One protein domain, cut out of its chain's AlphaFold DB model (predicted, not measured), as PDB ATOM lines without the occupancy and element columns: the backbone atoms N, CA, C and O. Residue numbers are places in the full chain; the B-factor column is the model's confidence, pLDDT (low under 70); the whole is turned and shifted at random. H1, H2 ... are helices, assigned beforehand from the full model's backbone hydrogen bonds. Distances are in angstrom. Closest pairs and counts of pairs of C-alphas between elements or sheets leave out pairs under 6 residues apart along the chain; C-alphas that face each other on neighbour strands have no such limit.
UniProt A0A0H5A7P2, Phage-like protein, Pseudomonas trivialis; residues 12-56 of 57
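What this domain is: This is residues 12 to 56 of the 57 residues of the protein "Phage-like protein" of Pseudomonas trivialis (UniProt A0A0H5A7P2). This is a helical hairpin: the long helix H1 runs out, a link folds the chain back at its far end, and the shorter helix H2 returns beside H1. The two helices come together at the other end, near the start of H1 and the end of H2, and residues 32 to 37 stick out beyond the rest. The printed part has 45 residues with two named helices, H1 then H2, and no named strand; its class is all helix. It is only just loose, close to compact, with a radius of gyration of the C-alphas of 11.3 A, and its C-alphas span 34 by 17 by 11 A, a rod.

Where its parts are: Begin at Ala 12, with its C-alpha at (-21.473, 37.964, 116.402). Find C-alpha 16 at (-18.483, 40.083, 108.542); from there H1, residues 16 to 35, runs 28.8 A to C-alpha 35 at (3.739, 25.529, 119.588). After a short link of 8 residues, H2, residues 44 to 55, runs 16.3 A and ends at C-alpha 55, at (-18.944, 34.347, 115.123).

How they stand to each other: Look at Arg 19 and Leu 55, where H1 and H2 touch: their C-alphas, the closest of the two helices, are 5.8 A apart. H1 touches H2 with residues 19 to 26 alone, and H2 touches H1 with residues 51 to 55 alone. The helices run opposite ways at a shallow tilt of 26 degrees, a helical hairpin, with their centres 10.9 A apart. In H1 and H2, every O i to N i+4 pair is within hydrogen-bond range.

The domain as a whole: The C-alphas farthest apart are those of Pro 15 and Gly 37, 33.8 A. Residues 32 to 37, of which 32 to 35 belong to H1, stand free. The C-alphas of Ala 12 and Asn 56, first and last of the printed part, are 6.0 A apart. The printed part has no cut and its link is short. In this predicted model the mean pLDDT of the printed part is 93.7, and no printed residue is under 70.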
ATOM      1  N   ALA A  12     -20.571  38.480 117.434       92.94
ATOM      2  CA  ALA A  12     -21.473  37.964 116.402       92.94
ATOM      3  C   ALA A  12     -22.138  39.076 115.569       92.94
ATOM      4  O   ALA A  12     -22.391  38.883 114.381       92.94
ATOM      5  N   ASP A  13     -22.349  40.249 116.173       94.19
ATOM      6  CA  ASP A  13     -22.991  41.406 115.536       94.19
ATOM      7  C   ASP A  13     -22.007  42.324 114.794       94.19
ATOM      8  O   ASP A  13     -22.402  43.329 114.196       94.19
ATOM      9  N   LEU A  14     -20.705  42.013 114.818       94.75
ATOM     10  CA  LEU A  14     -19.724  42.793 114.073       94.75
ATOM     11  C   LEU A  14     -19.889  42.602 112.555       94.75
ATOM     12  O   LEU A  14     -20.364  41.559 112.088       94.75
ATOM     13  N   PRO A  15     -19.412  43.569 111.746       97.12
ATOM     14  CA  PRO A  15     -19.303  43.382 110.308       97.12
ATOM     15  C   PRO A  15     -18.555  42.091 109.974       97.12
ATOM     16  O   PRO A  15     -17.567  41.746 110.626       97.12
ATOM     17  N   GLU A  16     -18.999  41.399 108.927       94.88
ATOM     18  CA  GLU A  16     -18.483  40.083 108.542       94.88
ATOM     19  C   GLU A  16     -16.951  40.039 108.450       94.88
ATOM     20  O   GLU A  16     -16.315  39.126 108.977       94.88
ATOM     21  N   HIS A  17     -16.327  41.068 107.869       96.25
ATOM     22  CA  HIS A  17     -14.867  41.127 107.760       96.25
ATOM     23  C   HIS A  17     -14.169  41.121 109.130       96.25
ATOM     24  O   HIS A  17     -13.086  40.554 109.266       96.25
ATOM     25  N   GLN A  18     -14.767  41.741 110.150       96.31
ATOM     26  CA  GLN A  18     -14.222  41.747 111.506       96.31
ATOM     27  C   GLN A  18     -14.397  40.381 112.164       96.31
ATOM     28  O   GLN A  18     -13.475  39.916 112.830       96.31
ATOM     29  N   ARG A  19     -15.523  39.701 111.919       96.44
ATOM     30  CA  ARG A  19     -15.767  38.332 112.404       96.44
ATOM     31  C   ARG A  19     -14.733  37.360 111.835       96.44
ATOM     32  O   ARG A  19     -14.095  36.633 112.593       96.44
ATOM     33  N   TRP A  20     -14.422  37.454 110.541       96.00
ATOM     34  CA  TRP A  20     -13.332  36.681 109.931       96.00
ATOM     35  C   TRP A  20     -11.944  37.002 110.507       96.00
ATOM     36  O   TRP A  20     -11.120  36.096 110.677       96.00
ATOM     37  N   LYS A  21     -11.673  38.268 110.859       96.19
ATOM     38  CA  LYS A  21     -10.434  38.645 111.566       96.19
ATOM     39  C   LYS A  21     -10.361  38.017 112.958       96.19
ATOM     40  O   LYS A  21      -9.312  37.483 113.307       96.19
ATOM     41  N   MET A  22     -11.460  38.027 113.714       94.94
ATOM     42  CA  MET A  22     -11.534  37.375 115.028       94.94
ATOM     43  C   MET A  22     -11.310  35.864 114.917       94.94
ATOM     44  O   MET A  22     -10.491  35.323 115.654       94.94
ATOM     45  N   TYR A  23     -11.948  35.200 113.947       95.62
ATOM     46  CA  TYR A  23     -11.739  33.772 113.682       95.62
ATOM     47  C   TYR A  23     -10.271  33.453 113.361       95.62
ATOM     48  O   TYR A  23      -9.692  32.503 113.886       95.62
ATOM     49  N   SER A  24      -9.641  34.277 112.524       95.94
ATOM     50  CA  SER A  24      -8.230  34.111 112.163       95.94
ATOM     51  C   SER A  24      -7.313  34.305 113.375       95.94
ATOM     52  O   SER A  24      -6.408  33.500 113.590       95.94
ATOM     53  N   GLY A  25      -7.588  35.315 114.208       95.06
ATOM     54  CA  GLY A  25      -6.871  35.551 115.463       95.06
ATOM     55  C   GLY A  25      -7.032  34.410 116.470       95.06
ATOM     56  O   GLY A  25      -6.057  34.018 117.106       95.06
ATOM     57  N   ALA A  26      -8.229  33.825 116.569       93.94
ATOM     58  CA  ALA A  26      -8.504  32.678 117.431       93.94
ATOM     59  C   ALA A  26      -7.625  31.472 117.066       93.94
ATOM     60  O   ALA A  26      -6.985  30.879 117.934       93.94
ATOM     61  N   LYS A  27      -7.543  31.141 115.770       94.62
ATOM     62  CA  LYS A  27      -6.688  30.049 115.280       94.62
ATOM     63  C   LYS A  27      -5.207  30.316 115.527       94.62
ATOM     64  O   LYS A  27      -4.521  29.432 116.026       94.62
ATOM     65  N   ALA A  28      -4.735  31.531 115.242       95.44
ATOM     66  CA  ALA A  28      -3.343  31.907 115.483       95.44
ATOM     67  C   ALA A  28      -2.975  31.820 116.976       95.44
ATOM     68  O   ALA A  28      -1.891  31.361 117.325       95.44
ATOM     69  N   HIS A  29      -3.890  32.210 117.871       92.44
ATOM     70  CA  HIS A  29      -3.674  32.076 119.311       92.44
ATOM     71  C   HIS A  29      -3.558  30.608 119.738       92.44
ATOM     72  O   HIS A  29      -2.687  30.264 120.536       92.44
ATOM     73  N   ARG A  30      -4.397  29.731 119.173       92.44
ATOM     74  CA  ARG A  30      -4.309  28.287 119.403       92.44
ATOM     75  C   ARG A  30      -3.010  27.687 118.910       92.44
ATOM     76  O   ARG A  30      -2.355  26.996 119.681       92.44
ATOM     77  N   GLU A  31      -2.623  28.002 117.686       93.38
ATOM     78  CA  GLU A  31      -1.362  27.537 117.122       93.38
ATOM     79  C   GLU A  31      -0.173  27.976 117.987       93.38
ATOM     80  O   GLU A  31       0.677  27.157 118.322       93.38
ATOM     81  N   MET A  32      -0.152  29.233 118.442       94.06
ATOM     82  CA  MET A  32       0.887  29.738 119.346       94.06
ATOM     83  C   MET A  32       0.955  28.945 120.662       94.06
ATOM     84  O   MET A  32       2.045  28.629 121.138       94.06
ATOM     85  N   LEU A  33      -0.192  28.622 121.265       92.12
ATOM     86  CA  LEU A  33      -0.237  27.832 122.497       92.12
ATOM     87  C   LEU A  33       0.236  26.390 122.264       92.12
ATOM     88  O   LEU A  33       1.017  25.865 123.056       92.12
ATOM     89  N   GLU A  34      -0.193  25.759 121.173       92.00
ATOM     90  CA  GLU A  34       0.238  24.405 120.808       92.00
ATOM     91  C   GLU A  34       1.750  24.363 120.518       92.00
ATOM     92  O   GLU A  34       2.447  23.477 121.016       92.00
ATOM     93  N   GLN A  35       2.294  25.368 119.821       94.25
ATOM     94  CA  GLN A  35       3.739  25.529 119.588       94.25
ATOM     95  C   GLN A  35       4.531  25.750 120.883       94.25
ATOM     96  O   GLN A  35       5.657  25.271 121.008       94.25
ATOM     97  N   ALA A  36       3.946  26.431 121.869       93.69
ATOM     98  CA  ALA A  36       4.528  26.583 123.201       93.69
ATOM     99  C   ALA A  36       4.427  25.304 124.064       93.69
ATOM    100  O   ALA A  36       4.841  25.309 125.224       93.69
ATOM    101  N   GLY A  37       3.898  24.202 123.516       92.94
ATOM    102  CA  GLY A  37       3.793  22.905 124.184       92.94
ATOM    103  C   GLY A  37       2.553  22.754 125.066       92.94
ATOM    104  O   GLY A  37       2.459  21.790 125.830       92.94
ATOM    105  N   PHE A  38       1.591  23.679 124.990       90.25
ATOM    106  CA  PHE A  38       0.341  23.539 125.724       90.25
ATOM    107  C   PHE A  38      -0.586  22.539 125.032       90.25
ATOM    108  O   PHE A  38      -0.953  22.693 123.870       90.25
ATOM    109  N   VAL A  39      -1.044  21.549 125.795       86.69
ATOM    110  CA  VAL A  39      -2.105  20.636 125.361       86.69
ATOM    111  C   VAL A  39      -3.460  21.276 125.649       86.69
ATOM    112  O   VAL A  39      -3.793  21.575 126.803       86.69
ATOM    113  N   MET A  40      -4.235  21.494 124.589       86.81
ATOM    114  CA  MET A  40      -5.587  22.038 124.681       86.81
ATOM    115  C   MET A  40      -6.556  20.980 125.213       86.81
ATOM    116  O   MET A  40      -6.470  19.809 124.853       86.81
ATOM    117  N   SER A  41      -7.490  21.398 126.069       86.50
ATOM    118  CA  SER A  41      -8.549  20.523 126.594       86.50
ATOM    119  C   SER A  41      -9.644  20.231 125.563       86.50
ATOM    120  O   SER A  41     -10.286  19.189 125.632       86.50
ATOM    121  N   GLU A  42      -9.849  21.140 124.610       89.19
ATOM    122  CA  GLU A  42     -10.799  21.008 123.503       89.19
ATOM    123  C   GLU A  42     -10.073  20.546 122.232       89.19
ATOM    124  O   GLU A  42      -8.981  21.039 121.912       89.19
ATOM    125  N   SER A  43     -10.689  19.634 121.474       90.94
ATOM    126  CA  SER A  43     -10.176  19.223 120.164       90.94
ATOM    127  C   SER A  43     -10.121  20.414 119.196       90.94
ATOM    128  O   SER A  43     -10.771  21.443 119.407       90.94
ATOM    129  N   TYR A  44      -9.313  20.315 118.142       91.88
ATOM    130  CA  TYR A  44      -9.243  21.382 117.142       91.88
ATOM    131  C   TYR A  44     -10.582  21.551 116.404       91.88
ATOM    132  O   TYR A  44     -11.041  22.674 116.214       91.88
ATOM    133  N   ASP A  45     -11.248  20.445 116.069       94.25
ATOM    134  CA  ASP A  45     -12.518  20.466 115.341       94.25
ATOM    135  C   ASP A  45     -13.660  21.068 116.169       94.25
ATOM    136  O   ASP A  45     -14.447  21.864 115.648       94.25
ATOM    137  N   ASP A  46     -13.738  20.737 117.462       94.19
ATOM    138  CA  ASP A  46     -14.746  21.310 118.365       94.19
ATOM    139  C   ASP A  46     -14.518  22.810 118.558       94.19
ATOM    140  O   ASP A  46     -15.465  23.598 118.478       94.19
ATOM    141  N   PHE A  47     -13.252  23.210 118.699       93.25
ATOM    142  CA  PHE A  47     -12.858  24.612 118.755       93.25
ATOM    143  C   PHE A  47     -13.293  25.370 117.498       93.25
ATOM    144  O   PHE A  47     -13.961  26.398 117.609       93.25
ATOM    145  N   VAL A  48     -12.975  24.857 116.303       94.69
ATOM    146  CA  VAL A  48     -13.368  25.495 115.037       94.69
ATOM    147  C   VAL A  48     -14.887  25.606 114.952       94.69
ATOM    148  O   VAL A  48     -15.400  26.701 114.746       94.69
ATOM    149  N   ARG A  49     -15.625  24.514 115.193       95.31
ATOM    150  CA  ARG A  49     -17.097  24.526 115.154       95.31
ATOM    151  C   ARG A  49     -17.697  25.548 116.110       95.31
ATOM    152  O   ARG A  49     -18.635  26.254 115.740       95.31
ATOM    153  N   ARG A  50     -17.181  25.629 117.336       95.12
ATOM    154  CA  ARG A  50     -17.674  26.561 118.349       95.12
ATOM    155  C   ARG A  50     -17.395  28.006 117.957       95.12
ATOM    156  O   ARG A  50     -18.326  28.804 117.985       95.12
ATOM    157  N   VAL A  51     -16.164  28.333 117.562       94.94
ATOM    158  CA  VAL A  51     -15.783  29.702 117.176       94.94
ATOM    159  C   VAL A  51     -16.547  30.151 115.930       94.94
ATOM    160  O   VAL A  51     -17.075  31.259 115.911       94.94
ATOM    161  N   THR A  52     -16.677  29.286 114.923       95.88
ATOM    162  CA  THR A  52     -17.478  29.536 113.715       95.88
ATOM    163  C   THR A  52     -18.942  29.811 114.063       95.88
ATOM    164  O   THR A  52     -19.498  30.813 113.622       95.88
ATOM    165  N   ARG A  53     -19.548  28.996 114.939       95.62
ATOM    166  CA  ARG A  53     -20.921  29.206 115.423       95.62
ATOM    167  C   ARG A  53     -21.077  30.516 116.200       95.62
ATOM    168  O   ARG A  53     -22.048  31.228 115.992       95.62
ATOM    169  N   GLU A  54     -20.149  30.819 117.104       95.25
ATOM    170  CA  GLU A  54     -20.183  32.032 117.931       95.25
ATOM    171  C   GLU A  54     -19.987  33.306 117.102       95.25
ATOM    172  O   GLU A  54     -20.586  34.330 117.408       95.25
ATOM    173  N   LEU A  55     -19.181  33.238 116.043       95.00
ATOM    174  CA  LEU A  55     -18.944  34.347 115.123       95.00
ATOM    175  C   LEU A  55     -19.910  34.370 113.941       95.00
ATOM    176  O   LEU A  55     -19.822  35.306 113.159       95.00
ATOM    177  N   ASN A  56     -20.803  33.392 113.778       93.69
ATOM    178  CA  ASN A  56     -21.714  33.276 112.631       93.69
ATOM    179  C   ASN A  56     -21.002  33.349 111.255       93.69
ATOM    180  O   ASN A  56     -21.461  34.047 110.343       93.69
TER     181      ASN A  56